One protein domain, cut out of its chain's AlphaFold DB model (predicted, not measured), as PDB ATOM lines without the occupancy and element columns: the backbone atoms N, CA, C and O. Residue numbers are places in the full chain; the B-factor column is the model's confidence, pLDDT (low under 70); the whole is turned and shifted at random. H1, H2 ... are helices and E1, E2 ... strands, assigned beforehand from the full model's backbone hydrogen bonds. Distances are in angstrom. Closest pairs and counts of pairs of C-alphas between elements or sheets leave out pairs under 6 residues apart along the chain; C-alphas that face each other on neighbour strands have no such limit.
ATOM      1  N   VAL A  27     180.297 134.314 147.638       83.06
ATOM      2  CA  VAL A  27     181.098 134.205 148.858       83.06
ATOM      3  C   VAL A  27     181.426 132.732 149.088       83.06
ATOM      4  O   VAL A  27     180.658 131.854 148.693       83.06
ATOM      5  N   ASP A  28     182.585 132.436 149.673       87.38
ATOM      6  CA  ASP A  28     182.899 131.063 150.047       87.38
ATOM      7  C   ASP A  28     181.987 130.582 151.200       87.38
ATOM      8  O   ASP A  28     181.529 131.392 152.011       87.38
ATOM      9  N   PRO A  29     181.720 129.269 151.313       86.69
ATOM     10  CA  PRO A  29     180.784 128.755 152.312       86.69
ATOM     11  C   PRO A  29     181.182 129.033 153.768       86.69
ATOM     12  O   PRO A  29     180.308 129.077 154.634       86.69
ATOM     13  N   GLU A  30     182.477 129.186 154.069       89.06
ATOM     14  CA  GLU A  30     182.949 129.449 155.436       89.06
ATOM     15  C   GLU A  30     182.628 130.891 155.838       89.06
ATOM     16  O   GLU A  30     182.079 131.135 156.915       89.06
ATOM     17  N   THR A  31     182.895 131.836 154.939       89.12
ATOM     18  CA  THR A  31     182.558 133.250 155.114       89.12
ATOM     19  C   THR A  31     181.041 133.471 155.135       89.12
ATOM     20  O   THR A  31     180.538 134.224 155.970       89.12
ATOM     21  N   GLU A  32     180.282 132.771 154.289       88.06
ATOM     22  CA  GLU A  32     178.814 132.803 154.323       88.06
ATOM     23  C   GLU A  32     178.269 132.295 155.668       88.06
ATOM     24  O   GLU A  32     177.449 132.968 156.300       88.06
ATOM     25  N   ALA A  33     178.766 131.156 156.162       90.62
ATOM     26  CA  ALA A  33     178.365 130.619 157.461       90.62
ATOM     27  C   ALA A  33     178.691 131.587 158.610       90.62
ATOM     28  O   ALA A  33     177.850 131.800 159.489       90.62
ATOM     29  N   LYS A  34     179.870 132.221 158.572       93.44
ATOM     30  CA  LYS A  34     180.282 133.255 159.532       93.44
ATOM     31  C   LYS A  34     179.297 134.428 159.548       93.44
ATOM     32  O   LYS A  34     178.837 134.825 160.618       93.44
ATOM     33  N   TYR A  35     178.932 134.971 158.387       93.25
ATOM     34  CA  TYR A  35     178.010 136.109 158.322       93.25
ATOM     35  C   TYR A  35     176.578 135.750 158.709       93.25
ATOM     36  O   TYR A  35     175.904 136.533 159.380       93.25
ATOM     37  N   MET A  36     176.125 134.543 158.371       89.94
ATOM     38  CA  MET A  36     174.849 134.029 158.860       89.94
ATOM     39  C   MET A  36     174.822 133.899 160.388       89.94
ATOM     40  O   MET A  36     173.800 134.193 161.015       89.94
ATOM     41  N   GLU A  37     175.933 133.497 161.007       92.75
ATOM     42  CA  GLU A  37     176.056 133.437 162.464       92.75
ATOM     43  C   GLU A  37     176.037 134.835 163.099       92.75
ATOM     44  O   GLU A  37     175.279 135.056 164.049       92.75
ATOM     45  N   ILE A  38     176.779 135.795 162.535       92.94
ATOM     46  CA  ILE A  38     176.763 137.202 162.973       92.94
ATOM     47  C   ILE A  38     175.334 137.757 162.914       92.94
ATOM     48  O   ILE A  38     174.824 138.251 163.925       92.94
ATOM     49  N   ALA A  39     174.638 137.594 161.785       91.31
ATOM     50  CA  ALA A  39     173.258 138.048 161.630       91.31
ATOM     51  C   ALA A  39     172.321 137.399 162.660       91.31
ATOM     52  O   ALA A  39     171.557 138.093 163.334       91.31
ATOM     53  N   LYS A  40     172.426 136.082 162.865       91.44
ATOM     54  CA  LYS A  40     171.613 135.362 163.852       91.44
ATOM     55  C   LYS A  40     171.878 135.830 165.285       91.44
ATOM     56  O   LYS A  40     170.937 135.914 166.069       91.44
ATOM     57  N   SER A  41     173.129 136.142 165.623       91.75
ATOM     58  CA  SER A  41     173.519 136.616 166.958       91.75
ATOM     59  C   SER A  41     172.961 138.003 167.296       91.75
ATOM     60  O   SER A  41     172.749 138.313 168.468       91.75
ATOM     61  N   SER A  42     172.670 138.812 166.273       88.25
ATOM     62  CA  SER A  42     172.105 140.156 166.427       88.25
ATOM     63  C   SER A  42     170.612 140.167 166.764       88.25
ATOM     64  O   SER A  42     170.089 141.168 167.254       88.25
ATOM     65  N   ALA A  43     169.917 139.054 166.517       87.31
ATOM     66  CA  ALA A  43     168.482 138.946 166.705       87.31
ATOM     67  C   ALA A  43     168.114 138.236 168.010       87.31
ATOM     68  O   ALA A  43     168.666 137.198 168.376       87.31
ATOM     69  N   HIS A  44     167.094 138.763 168.684       85.38
ATOM     70  CA  HIS A  44     166.473 138.116 169.833       85.38
ATOM     71  C   HIS A  44     165.157 137.470 169.402       85.38
ATOM     72  O   HIS A  44     164.239 138.180 169.007       85.38
ATOM     73  N   GLY A  45     165.058 136.142 169.496       86.75
ATOM     74  CA  GLY A  45     163.824 135.411 169.195       86.75
ATOM     75  C   GLY A  45     164.059 134.145 168.381       86.75
ATOM     76  O   GLY A  45     165.185 133.651 168.263       86.75
ATOM     77  N   LYS A  46     162.981 133.592 167.823       86.69
ATOM     78  CA  LYS A  46     163.073 132.473 166.885       86.69
ATOM     79  C   LYS A  46     163.491 133.017 165.520       86.69
ATOM     80  O   LYS A  46     162.697 133.680 164.859       86.69
ATOM     81  N   VAL A  47     164.720 132.700 165.118       90.44
ATOM     82  CA  VAL A  47     165.318 133.144 163.852       90.44
ATOM     83  C   VAL A  47     165.199 132.054 162.788       90.44
ATOM     84  O   VAL A  47     165.600 130.910 163.017       90.44
ATOM     85  N   GLU A  48     164.694 132.429 161.620       88.94
ATOM     86  CA  GLU A  48     164.717 131.650 160.384       88.94
ATOM     87  C   GLU A  48     165.500 132.445 159.332       88.94
ATOM     88  O   GLU A  48     165.082 133.524 158.918       88.94
ATOM     89  N   LEU A  49     166.676 131.943 158.950       85.94
ATOM     90  CA  LEU A  49     167.511 132.550 157.911       85.94
ATOM     91  C   LEU A  49     166.940 132.176 156.541       85.94
ATOM     92  O   LEU A  49     166.700 130.994 156.295       85.94
ATOM     93  N   LEU A  50     166.728 133.165 155.671       86.44
ATOM     94  CA  LEU A  50     166.182 132.938 154.333       86.44
ATOM     95  C   LEU A  50     167.297 132.868 153.291       86.44
ATOM     96  O   LEU A  50     167.492 131.834 152.660       86.44
ATOM     97  N   GLU A  51     168.017 133.971 153.115       86.00
ATOM     98  CA  GLU A  51     169.035 134.124 152.078       86.00
ATOM     99  C   GLU A  51     170.005 135.257 152.436       86.00
ATOM    100  O   GLU A  51     169.683 136.140 153.237       86.00
ATOM    101  N   GLY A  52     171.191 135.230 151.831       86.69
ATOM    102  CA  GLY A  52     172.167 136.304 151.933       86.69
ATOM    103  C   GLY A  52     172.873 136.549 150.605       86.69
ATOM    104  O   GLY A  52     173.023 135.639 149.790       86.69
ATOM    105  N   TRP A  53     173.275 137.791 150.356       91.38
ATOM    106  CA  TRP A  53     173.977 138.172 149.132       91.38
ATOM    107  C   TRP A  53     174.910 139.358 149.366       91.38
ATOM    108  O   TRP A  53     174.713 140.157 150.280       91.38
ATOM    109  N   VAL A  54     175.919 139.504 148.508       90.44
ATOM    110  CA  VAL A  54     176.836 140.651 148.548       90.44
ATOM    111  C   VAL A  54     176.281 141.793 147.709       90.44
ATOM    112  O   VAL A  54     175.873 141.608 146.558       90.44
ATOM    113  N   ARG A  55     176.323 142.995 148.272       88.69
ATOM    114  CA  ARG A  55     176.205 144.251 147.549       88.69
ATOM    115  C   ARG A  55     177.600 144.837 147.347       88.69
ATOM    116  O   ARG A  55     178.197 145.334 148.295       88.69
ATOM    117  N   ASP A  56     178.067 144.791 146.106       87.81
ATOM    118  CA  ASP A  56     179.308 145.435 145.668       87.81
ATOM    119  C   ASP A  56     179.044 146.927 145.390       87.81
ATOM    120  O   ASP A  56     178.191 147.270 144.563       87.81
ATOM    121  N   LEU A  57     179.724 147.803 146.130       87.56
ATOM    122  CA  LEU A  57     179.743 149.257 145.960       87.56
ATOM    123  C   LEU A  57     181.085 149.652 145.333       87.56
ATOM    124  O   LEU A  57     181.985 150.194 145.985       87.56
ATOM    125  N   ALA A  58     181.224 149.305 144.055       85.38
ATOM    126  CA  ALA A  58     182.488 149.331 143.330       85.38
ATOM    127  C   ALA A  58     183.169 150.709 143.319       85.38
ATOM    128  O   ALA A  58     184.395 150.787 143.409       85.38
ATOM    129  N   SER A  59     182.399 151.799 143.257       84.06
ATOM    130  CA  SER A  59     182.945 153.160 143.117       84.06
ATOM    131  C   SER A  59     183.666 153.623 144.381       84.06
ATOM    132  O   SER A  59     184.564 154.458 144.312       84.06
ATOM    133  N   ILE A  60     183.295 153.060 145.533       87.12
ATOM    134  CA  ILE A  60     183.938 153.314 146.828       87.12
ATOM    135  C   ILE A  60     184.749 152.112 147.330       87.12
ATOM    136  O   ILE A  60     185.218 152.140 148.467       87.12
ATOM    137  N   ASN A  61     184.925 151.081 146.492       89.19
ATOM    138  CA  ASN A  61     185.619 149.832 146.810       89.19
ATOM    139  C   ASN A  61     185.165 149.247 148.157       89.19
ATOM    140  O   ASN A  61     185.973 149.079 149.073       89.19
ATOM    141  N   LYS A  62     183.858 149.000 148.287       89.25
ATOM    142  CA  LYS A  62     183.266 148.479 149.519       89.25
ATOM    143  C   LYS A  62     182.267 147.367 149.234       89.25
ATOM    144  O   LYS A  62     181.402 147.520 148.379       89.25
ATOM    145  N   ASP A  63     182.350 146.282 149.994       92.69
ATOM    146  CA  ASP A  63     181.403 145.173 149.926       92.69
ATOM    147  C   ASP A  63     180.569 145.096 151.206       92.69
ATOM    148  O   ASP A  63     181.091 145.159 152.321       92.69
ATOM    149  N   ILE A  64     179.258 144.932 151.048       92.12
ATOM    150  CA  ILE A  64     178.332 144.765 152.172       92.12
ATOM    151  C   ILE A  64     177.572 143.458 151.985       92.12
ATOM    152  O   ILE A  64     176.889 143.270 150.978       92.12
ATOM    153  N   TYR A  65     177.656 142.563 152.964       94.25
ATOM    154  CA  TYR A  65     176.869 141.338 152.987       94.25
ATOM    155  C   TYR A  65     175.488 141.627 153.580       94.25
ATOM    156  O   TYR A  65     175.367 142.167 154.679       94.25
ATOM    157  N   ILE A  66     174.434 141.299 152.841       91.81
ATOM    158  CA  ILE A  66     173.045 141.535 153.232       91.81
ATOM    159  C   ILE A  66     172.420 140.192 153.568       91.81
ATOM    160  O   ILE A  66     172.431 139.293 152.733       91.81
ATOM    161  N   VAL A  67     171.856 140.065 154.768       92.38
ATOM    162  CA  VAL A  67     171.161 138.857 155.227       92.38
ATOM    163  C   VAL A  67     169.692 139.166 155.436       92.38
ATOM    164  O   VAL A  67     169.347 140.073 156.193       92.38
ATOM    165  N   HIS A  68     168.827 138.382 154.802       91.06
ATOM    166  CA  HIS A  68     167.391 138.435 155.011       91.06
ATOM    167  C   HIS A  68     166.948 137.284 155.918       91.06
ATOM    168  O   HIS A  68     167.268 136.114 155.685       91.06
ATOM    169  N   MET A  69     166.213 137.615 156.977       91.81
ATOM    170  CA  MET A  69     165.771 136.643 157.971       91.81
ATOM    171  C   MET A  69     164.412 136.997 158.561       91.81
ATOM    172  O   MET A  69     163.999 138.153 158.569       91.81
ATOM    173  N   ILE A  70     163.730 135.990 159.095       91.19
ATOM    174  CA  ILE A  70     162.474 136.139 159.821       91.19
ATOM    175  C   ILE A  70     162.759 135.955 161.308       91.19
ATOM    176  O   ILE A  70     163.283 134.923 161.729       91.19
ATOM    177  N   VAL A  71     162.373 136.940 162.115       91.38
ATOM    178  CA  VAL A  71     162.457 136.893 163.578       91.38
ATOM    179  C   VAL A  71     161.051 136.999 164.143       91.38
ATOM    180  O   VAL A  71     160.357 137.992 163.930       91.38
ATOM    181  N   ASP A  72     160.597 135.947 164.824       92.88
ATOM    182  CA  ASP A  72     159.251 135.873 165.414       92.88
ATOM    183  C   ASP A  72     158.118 136.217 164.419       92.88
ATOM    184  O   ASP A  72     157.104 136.826 164.766       92.88
ATOM    185  N   GLY A  73     158.290 135.819 163.153       88.94
ATOM    186  CA  GLY A  73     157.323 136.054 162.077       88.94
ATOM    187  C   GLY A  73     157.378 137.451 161.448       88.94
ATOM    188  O   GLY A  73     156.467 137.795 160.699       88.94
ATOM    189  N   LYS A  74     158.406 138.253 161.752       88.69
ATOM    190  CA  LYS A  74     158.669 139.550 161.116       88.69
ATOM    191  C   LYS A  74     159.950 139.504 160.297       88.69
ATOM    192  O   LYS A  74     160.952 138.973 160.768       88.69
ATOM    193  N   ASP A  75     159.911 140.119 159.126       90.81
ATOM    194  CA  ASP A  75     161.084 140.262 158.270       90.81
ATOM    195  C   ASP A  75     162.087 141.240 158.896       90.81
ATOM    196  O   ASP A  75     161.717 142.307 159.400       90.81
ATOM    197  N   LEU A  76     163.360 140.862 158.864       90.81
ATOM    198  CA  LEU A  76     164.490 141.660 159.309       90.81
ATOM    199  C   LEU A  76     165.631 141.513 158.300       90.81
ATOM    200  O   LEU A  76     165.960 140.410 157.861       90.81
ATOM    201  N   VAL A  77     166.243 142.642 157.955       92.38
ATOM    202  CA  VAL A  77     167.418 142.704 157.088       92.38
ATOM    203  C   VAL A  77     168.602 143.167 157.924       92.38
ATOM    204  O   VAL A  77     168.500 144.158 158.647       92.38
ATOM    205  N   VAL A  78     169.711 142.440 157.834       93.00
ATOM    206  CA  VAL A  78     170.973 142.774 158.503       93.00
ATOM    207  C   VAL A  78     172.012 143.095 157.443       93.00
ATOM    208  O   VAL A  78     172.166 142.352 156.474       93.00
ATOM    209  N   TYR A  79     172.722 144.197 157.641       95.19
ATOM    210  CA  TYR A  79     173.801 144.652 156.775       95.19
ATOM    211  C   TYR A  79     175.120 144.443 157.513       95.19
ATOM    212  O   TYR A  79     175.267 144.930 158.631       95.19
ATOM    213  N   ILE A  80     176.058 143.721 156.913       95.94
ATOM    214  CA  ILE A  80     177.360 143.419 157.509       95.94
ATOM    215  C   ILE A  80     178.441 143.984 156.596       95.94
ATOM    216  O   ILE A  80     178.486 143.674 155.407       95.94
ATOM    217  N   ASP A  81     179.299 144.829 157.149       95.25
ATOM    218  CA  ASP A  81     180.482 145.330 156.459       95.25
ATOM    219  C   ASP A  81     181.503 144.192 156.323       95.25
ATOM    220  O   ASP A  81     181.957 143.641 157.324       95.25
ATOM    221  N   MET A  82     181.848 143.807 155.092       93.12
ATOM    222  CA  MET A  82     182.741 142.664 154.870       93.12
ATOM    223  C   MET A  82     184.205 142.965 155.217       93.12
ATOM    224  O   MET A  82     184.975 142.027 155.419       93.12
ATOM    225  N   ASP A  83     184.591 144.240 155.326       92.75
ATOM    226  CA  ASP A  83     185.959 144.631 155.684       92.75
ATOM    227  C   ASP A  83     186.197 144.584 157.200       92.75
ATOM    228  O   ASP A  83     187.315 144.330 157.657       92.75
ATOM    229  N   THR A  84     185.155 144.869 157.985       94.69
ATOM    230  CA  THR A  84     185.239 145.022 159.449       94.69
ATOM    231  C   THR A  84     184.467 143.959 160.225       94.69
ATOM    232  O   THR A  84     184.678 143.826 161.426       94.69
ATOM    233  N   ASP A  85     183.610 143.188 159.550       94.38
ATOM    234  CA  ASP A  85     182.629 142.266 160.132       94.38
ATOM    235  C   ASP A  85     181.577 142.941 161.039       94.38
ATOM    236  O   ASP A  85     180.846 142.256 161.762       94.38
ATOM    237  N   ASP A  86     181.466 144.272 160.991       95.44
ATOM    238  CA  ASP A  86     180.533 145.037 161.817       95.44
ATOM    239  C   ASP A  86     179.118 145.058 161.223       95.44
ATOM    240  O   ASP A  86     178.913 145.134 160.007       95.44
ATOM    241  N   ILE A  87     178.113 145.051 162.104       95.88
ATOM    242  CA  ILE A  87     176.713 145.227 161.713       95.88
ATOM    243  C   ILE A  87     176.429 146.713 161.521       95.88
ATOM    244  O   ILE A  87     176.540 147.508 162.454       95.88
ATOM    245  N   LEU A  88     175.991 147.066 160.318       94.12
ATOM    246  CA  LEU A  88     175.596 148.418 159.959       94.12
ATOM    247  C   LEU A  88     174.111 148.636 160.246       94.12
ATOM    248  O   LEU A  88     173.257 147.786 159.972       94.12
ATOM    249  N   SER A  89     173.781 149.831 160.726       93.69
ATOM    250  CA  SER A  89     172.404 150.311 160.683       93.69
ATOM    251  C   SER A  89     171.965 150.576 159.238       93.69
ATOM    252  O   SER A  89     172.778 150.888 158.366       93.69
ATOM    253  N   GLU A  90     170.655 150.545 158.984       91.62
ATOM    254  CA  GLU A  90     170.094 150.891 157.669       91.62
ATOM    255  C   GLU A  90     170.532 152.295 157.206       91.62
ATOM    256  O   GLU A  90     170.827 152.517 156.034       91.62
ATOM    257  N   ASN A  91     170.661 153.245 158.138       93.69
ATOM    258  CA  ASN A  91     171.142 154.593 157.837       93.69
ATOM    259  C   ASN A  91     172.615 154.623 157.409       93.69
ATOM    260  O   ASN A  91     172.986 155.444 156.573       93.69
ATOM    261  N   GLU A  92     173.469 153.784 157.989       94.62
ATOM    262  CA  GLU A  92     174.877 153.684 157.588       94.62
ATOM    263  C   GLU A  92     175.015 153.000 156.235       94.62
ATOM    264  O   GLU A  92     175.739 153.497 155.375       94.62
ATOM    265  N   PHE A  93     174.253 151.928 156.014       93.12
ATOM    266  CA  PHE A  93     174.149 151.284 154.710       93.12
ATOM    267  C   PHE A  93     173.735 152.284 153.619       93.12
ATOM    268  O   PHE A  93     174.435 152.429 152.617       93.12
ATOM    269  N   ASN A  94     172.653 153.036 153.839       93.19
ATOM    270  CA  ASN A  94     172.154 154.004 152.862       93.19
ATOM    271  C   ASN A  94     173.171 155.114 152.565       93.19
ATOM    272  O   ASN A  94     173.312 155.509 151.413       93.19
ATOM    273  N   LYS A  95     173.952 155.562 153.560       93.81
ATOM    274  CA  LYS A  95     175.047 156.516 153.321       93.81
ATOM    275  C   LYS A  95     176.098 155.961 152.363       93.81
ATOM    276  O   LYS A  95     176.556 156.697 151.498       93.81
ATOM    277  N   TYR A  96     176.487 154.692 152.499       89.31
ATOM    278  CA  TYR A  96     177.439 154.083 151.568       89.31
ATOM    279  C   TYR A  96     176.861 153.954 150.160       89.31
ATOM    280  O   TYR A  96     177.567 154.220 149.192       89.31
ATOM    281  N   VAL A  97     175.578 153.605 150.040       88.88
ATOM    282  CA  VAL A  97     174.890 153.559 148.742       88.88
ATOM    283  C   VAL A  97     174.853 154.943 148.092       88.88
ATOM    284  O   VAL A  97     175.173 155.068 146.912       88.88
ATOM    285  N   ASP A  98     174.512 155.987 148.847       91.06
ATOM    286  CA  ASP A  98     174.480 157.358 148.336       91.06
ATOM    287  C   ASP A  98     175.874 157.834 147.898       91.06
ATOM    288  O   ASP A  98     176.009 158.460 146.843       91.06
ATOM    289  N   LEU A  99     176.916 157.493 148.665       89.06
ATOM    290  CA  LEU A  99     178.310 157.795 148.324       89.06
ATOM    291  C   LEU A  99     178.769 157.067 147.056       89.06
ATOM    292  O   LEU A  99     179.396 157.690 146.204       89.06
ATOM    293  N   ASP A 100     178.437 155.783 146.901       87.00
ATOM    294  CA  ASP A 100     178.736 155.019 145.684       87.00
ATOM    295  C   ASP A 100     178.054 155.636 144.459       87.00
ATOM    296  O   ASP A 100     178.686 155.835 143.423       87.00
ATOM    297  N   VAL A 101     176.787 156.038 144.591       83.31
ATOM    298  CA  VAL A 101     176.054 156.724 143.519       83.31
ATOM    299  C   VAL A 101     176.686 158.075 143.180       83.31
ATOM    300  O   VAL A 101     176.744 158.443 142.005       83.31
ATOM    301  N   GLU A 102     177.131 158.840 144.176       86.94
ATOM    302  CA  GLU A 102     177.802 160.121 143.948       86.94
ATOM    303  C   GLU A 102     179.157 159.934 143.255       86.94
ATOM    304  O   GLU A 102     179.460 160.651 142.299       86.94
ATOM    305  N   GLU A 103     179.956 158.962 143.692       83.06
ATOM    306  CA  GLU A 103     181.279 158.713 143.124       83.06
ATOM    307  C   GLU A 103     181.186 158.143 141.708       83.06
ATOM    308  O   GLU A 103     181.882 158.617 140.811       83.06
ATOM    309  N   ASN A 104     180.235 157.242 141.448       78.56
ATOM    310  CA  ASN A 104     179.994 156.715 140.106       78.56
ATOM    311  C   ASN A 104     179.571 157.806 139.105       78.56
ATOM    312  O   ASN A 104     179.776 157.658 137.903       78.56
ATOM    313  N   LYS A 105     178.975 158.919 139.563       81.75
ATOM    314  CA  LYS A 105     178.690 160.072 138.688       81.75
ATOM    315  C   LYS A 105     179.958 160.822 138.289       81.75
ATOM    316  O   LYS A 105     180.019 161.345 137.180       81.75
ATOM    317  N   LYS A 106     180.943 160.909 139.185       81.12
ATOM    318  CA  LYS A 106     182.216 161.605 138.938       81.12
ATOM    319  C   LYS A 106     183.150 160.742 138.098       81.12
ATOM    320  O   LYS A 106     183.722 161.222 137.125       81.12
ATOM    321  N   ASN A 107     183.261 159.472 138.472       74.56
ATOM    322  CA  ASN A 107     184.149 158.483 137.883       74.56
ATOM    323  C   ASN A 107     183.342 157.220 137.568       74.56
ATOM    324  O   ASN A 107     183.336 156.279 138.362       74.56
ATOM    325  N   PRO A 108     182.625 157.192 136.433       71.94
ATOM    326  CA  PRO A 108     181.795 156.050 136.101       71.94
ATOM    327  C   PRO A 108     182.655 154.796 135.966       71.94
ATOM    328  O   PRO A 108     183.572 154.738 135.143       71.94
ATOM    329  N   THR A 109     182.314 153.770 136.748       63.00
ATOM    330  CA  THR A 109     183.004 152.468 136.731       63.00
ATOM    331  C   THR A 109     182.887 151.799 135.351       63.00
ATOM    332  O   THR A 109     183.744 151.017 134.946       63.00
ATOM    333  N   PHE A 110     181.868 152.181 134.574       58.19
ATOM    334  CA  PHE A 110     181.710 151.822 133.170       58.19
ATOM    335  C   PHE A 110     181.569 153.085 132.318       58.19
ATOM    336  O   PHE A 110     180.575 153.801 132.422       58.19
ATOM    337  N   SER A 111     182.536 153.337 131.434       46.06
ATOM    338  CA  SER A 111     182.386 154.338 130.375       46.06
ATOM    339  C   SER A 111     181.873 153.661 129.103       46.06
ATOM    340  O   SER A 111     182.420 152.656 128.650       46.06
ATOM    341  N   ILE A 112     180.791 154.189 128.528       47.25
ATOM    342  CA  ILE A 112     180.363 153.802 127.182       47.25
ATOM    343  C   ILE A 112     181.206 154.629 126.218       47.25
ATOM    344  O   ILE A 112     181.025 155.842 126.114       47.25
ATOM    345  N   THR A 113     182.131 153.991 125.505       43.97
ATOM    346  CA  THR A 113     182.846 154.643 124.407       43.97
ATOM    347  C   THR A 113     181.847 154.904 123.285       43.97
ATOM    348  O   THR A 113     181.437 153.994 122.563       43.97
ATOM    349  N   GLY A 114     181.406 156.154 123.162       48.47
ATOM    350  CA  GLY A 114     180.612 156.587 122.026       48.47
ATOM    351  C   GLY A 114     181.500 156.579 120.791       48.47
ATOM    352  O   GLY A 114     182.437 157.364 120.692       48.47
ATOM    353  N   VAL A 115     181.222 155.683 119.849       41.75
ATOM    354  CA  VAL A 115     181.881 155.705 118.546       41.75
ATOM    355  C   VAL A 115     181.278 156.860 117.755       41.75
ATOM    356  O   VAL A 115     180.110 156.796 117.363       41.75
ATOM    357  N   LYS A 116     182.041 157.936 117.556       42.94
ATOM    358  CA  LYS A 116     181.612 159.046 116.707       42.94
ATOM    359  C   LYS A 116     182.101 158.765 115.292       42.94
ATOM    360  O   LYS A 116     183.301 158.744 115.043       42.94
ATOM    361  N   ASP A 117     181.163 158.524 114.381       41.75
ATOM    362  CA  ASP A 117     181.449 158.517 112.947       41.75
ATOM    363  C   ASP A 117     181.713 159.968 112.520       41.75
ATOM    364  O   ASP A 117     180.817 160.817 112.555       41.75
ATOM    365  N   THR A 118     182.968 160.277 112.206       50.25
ATOM    366  CA  THR A 118     183.435 161.607 111.788       50.25
ATOM    367  C   THR A 118     183.079 161.922 110.332       50.25
ATOM    368  O   THR A 118     183.351 163.027 109.863       50.25
ATOM    369  N   GLY A 119     182.401 161.014 109.615       50.88
ATOM    370  CA  GLY A 119     181.894 161.250 108.260       50.88
ATOM    371  C   GLY A 119     182.972 161.271 107.171       50.88
ATOM    372  O   GLY A 119     182.648 161.443 105.996       50.88
ATOM    373  N   ASP A 120     184.239 161.059 107.529       49.41
ATOM    374  CA  ASP A 120     185.383 160.900 106.624       49.41
ATOM    375  C   ASP A 120     185.836 159.432 106.491       49.41
ATOM    376  O   ASP A 120     186.833 159.131 105.832       49.41
ATOM    377  N   GLY A 121     185.081 158.502 107.086       45.16
ATOM    378  CA  GLY A 121     185.411 157.080 107.128       45.16
ATOM    379  C   GLY A 121     186.435 156.708 108.203       45.16
ATOM    380  O   GLY A 121     186.851 155.548 108.246       45.16
ATOM    381  N   SER A 122     186.836 157.646 109.068       39.22
ATOM    382  CA  SER A 122     187.575 157.344 110.290       39.22
ATOM    383  C   SER A 122     186.612 157.078 111.452       39.22
ATOM    384  O   SER A 122     185.515 157.626 111.531       39.22
ATOM    385  N   ILE A 123     187.000 156.154 112.330       42.41
ATOM    386  CA  ILE A 123     186.295 155.885 113.579       42.41
ATOM    387  C   ILE A 123     187.176 156.420 114.703       42.41
ATOM    388  O   ILE A 123     188.248 155.865 114.953       42.41
ATOM    389  N   GLU A 124     186.717 157.464 115.390       40.84
ATOM    390  CA  GLU A 124     187.379 157.979 116.587       40.84
ATOM    391  C   GLU A 124     186.649 157.498 117.848       40.84
ATOM    392  O   GLU A 124     185.426 157.607 117.989       40.84
ATOM    393  N   ALA A 125     187.420 156.922 118.768       39.12
ATOM    394  CA  ALA A 125     186.948 156.542 120.087       39.12
ATOM    395  C   ALA A 125     187.106 157.744 121.027       39.12
ATOM    396  O   ALA A 125     188.207 158.024 121.498       39.12
ATOM    397  N   GLU A 126     186.011 158.444 121.314       45.47
ATOM    398  CA  GLU A 126     185.978 159.459 122.368       45.47
ATOM    399  C   GLU A 126     185.351 158.847 123.627       45.47
ATOM    400  O   GLU A 126     184.188 158.432 123.633       45.47
ATOM    401  N   ALA A 127     186.111 158.805 124.723       36.25
ATOM    402  CA  ALA A 127     185.534 158.591 126.042       36.25
ATOM    403  C   ALA A 127     184.793 159.876 126.439       36.25
ATOM    404  O   ALA A 127     185.420 160.880 126.771       36.25
ATOM    405  N   ARG A 128     183.460 159.871 126.361       41.06
ATOM    406  CA  ARG A 128     182.643 160.966 126.889       41.06
ATOM    407  C   ARG A 128     182.154 160.598 128.277       41.06
ATOM    408  O   ARG A 128     181.455 159.601 128.440       41.06
ATOM    409  N   ALA A 129     182.494 161.426 129.261       40.69
ATOM    410  CA  ALA A 129     181.673 161.528 130.455       40.69
ATOM    411  C   ALA A 129     180.288 162.020 130.012       40.69
ATOM    412  O   ALA A 129     180.185 162.890 129.145       40.69
ATOM    413  N   THR A 130     179.236 161.405 130.537       42.56
ATOM    414  CA  THR A 130     177.850 161.737 130.217       42.56
ATOM    415  C   THR A 130     177.583 163.184 130.635       42.56
ATOM    416  O   THR A 130     177.341 163.453 131.806       42.56
ATOM    417  N   GLU A 131     177.678 164.134 129.704       38.44
ATOM    418  CA  GLU A 131     177.131 165.471 129.923       38.44
ATOM    419  C   GLU A 131     175.605 165.359 130.005       38.44
ATOM    420  O   GLU A 131     174.978 164.655 129.206       38.44
ATOM    421  N   ASP A 132     175.042 166.026 131.011       43.75
ATOM    422  CA  ASP A 132     173.627 166.061 131.375       43.75
ATOM    423  C   ASP A 132     172.716 166.403 130.181       43.75
ATOM    424  O   ASP A 132     172.362 167.560 129.954       43.75
TER     425      ASP A 132
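This is residues 27 to 132 of the 164 residues of an uncharacterized protein of Alkalicella caledoniensis (UniProt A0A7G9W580). A strongly twisted sheet of three strands, E1, E2 and E3, has helix H1 over one face and helix H2 over the other, and a thin hairpin of two short strands, E4 and E5, reaches far away from this body past the end of H2. That hairpin makes much of the length, and it is apart from H1 and from the three strands of the sheet. The printed part has 106 residues with two named helices and five named strands, in the order H1 E1 E2 E3 H2 E4 E5; both sheets, E1 - E2 - E3 and E4 - E5, are antiparallel, and the class is mixed, helices and strands. The whole is extended, with a radius of gyration of the C-alphas of 20.3 A, and is a rod spanning 70 by 27 by 26 A.

H1 runs from residue 29, C-alpha at (180.784, 128.755, 152.312), to residue 42, over 20.1 A. E1, residues 47 to 57, measures 28.1 A and bends by 62 degrees at residue 50. E2, residues 62 to 71, measures 27.7 A, and E3, residues 74 to 81, 23.0 A. H2, residues 90 to 106, measures 24.8 A and begins at C-alpha 90, (170.094, 150.891, 157.669). E4, residues 113 to 117, measures 12.2 A. E5, residues 123 to 127, measures 12.8 A and ends at C-alpha 127, (185.534, 158.591, 126.042).

E1, E2 and E3 form a meander, each strand the antiparallel neighbour of the one before, with E1 and E3 as edge strands. In the hairpin of E1 and E2, N 53 and O 66 are 2.9 A apart, within hydrogen-bond range; in that of E2 and E3, N 67 and O 78 are 2.9 A apart. Residues 79 to 80 of E3 also pair, antiparallel, with residues 87 to 88. H1 and H2 are on opposite faces of this sheet, three layers in all. The closest C-alphas of H1 and E3 are those of Ala 39 and Val 78, 6.1 A. H2 has a height over the sheet of 10.3 A and runs along the strands, at 19 degrees to E1 on the local plane. The closest C-alphas of E1 and H2 are those of Leu 57 and Asp 100, 5.9 A. In H1 and H2 every O i to N i+4 pair is within hydrogen-bond range. In the hairpin of E4 and E5, N 116 and O 124 are 3.4 A apart, within hydrogen-bond range.

The two C-alphas farthest apart are those of Gly 45 and Asp 120, 70.9 A. The printed part has no cut, and no link between named elements is long. The mean pLDDT of the printed part is 79.5; the model's confidence is low, under 70, at residues 109 to 132.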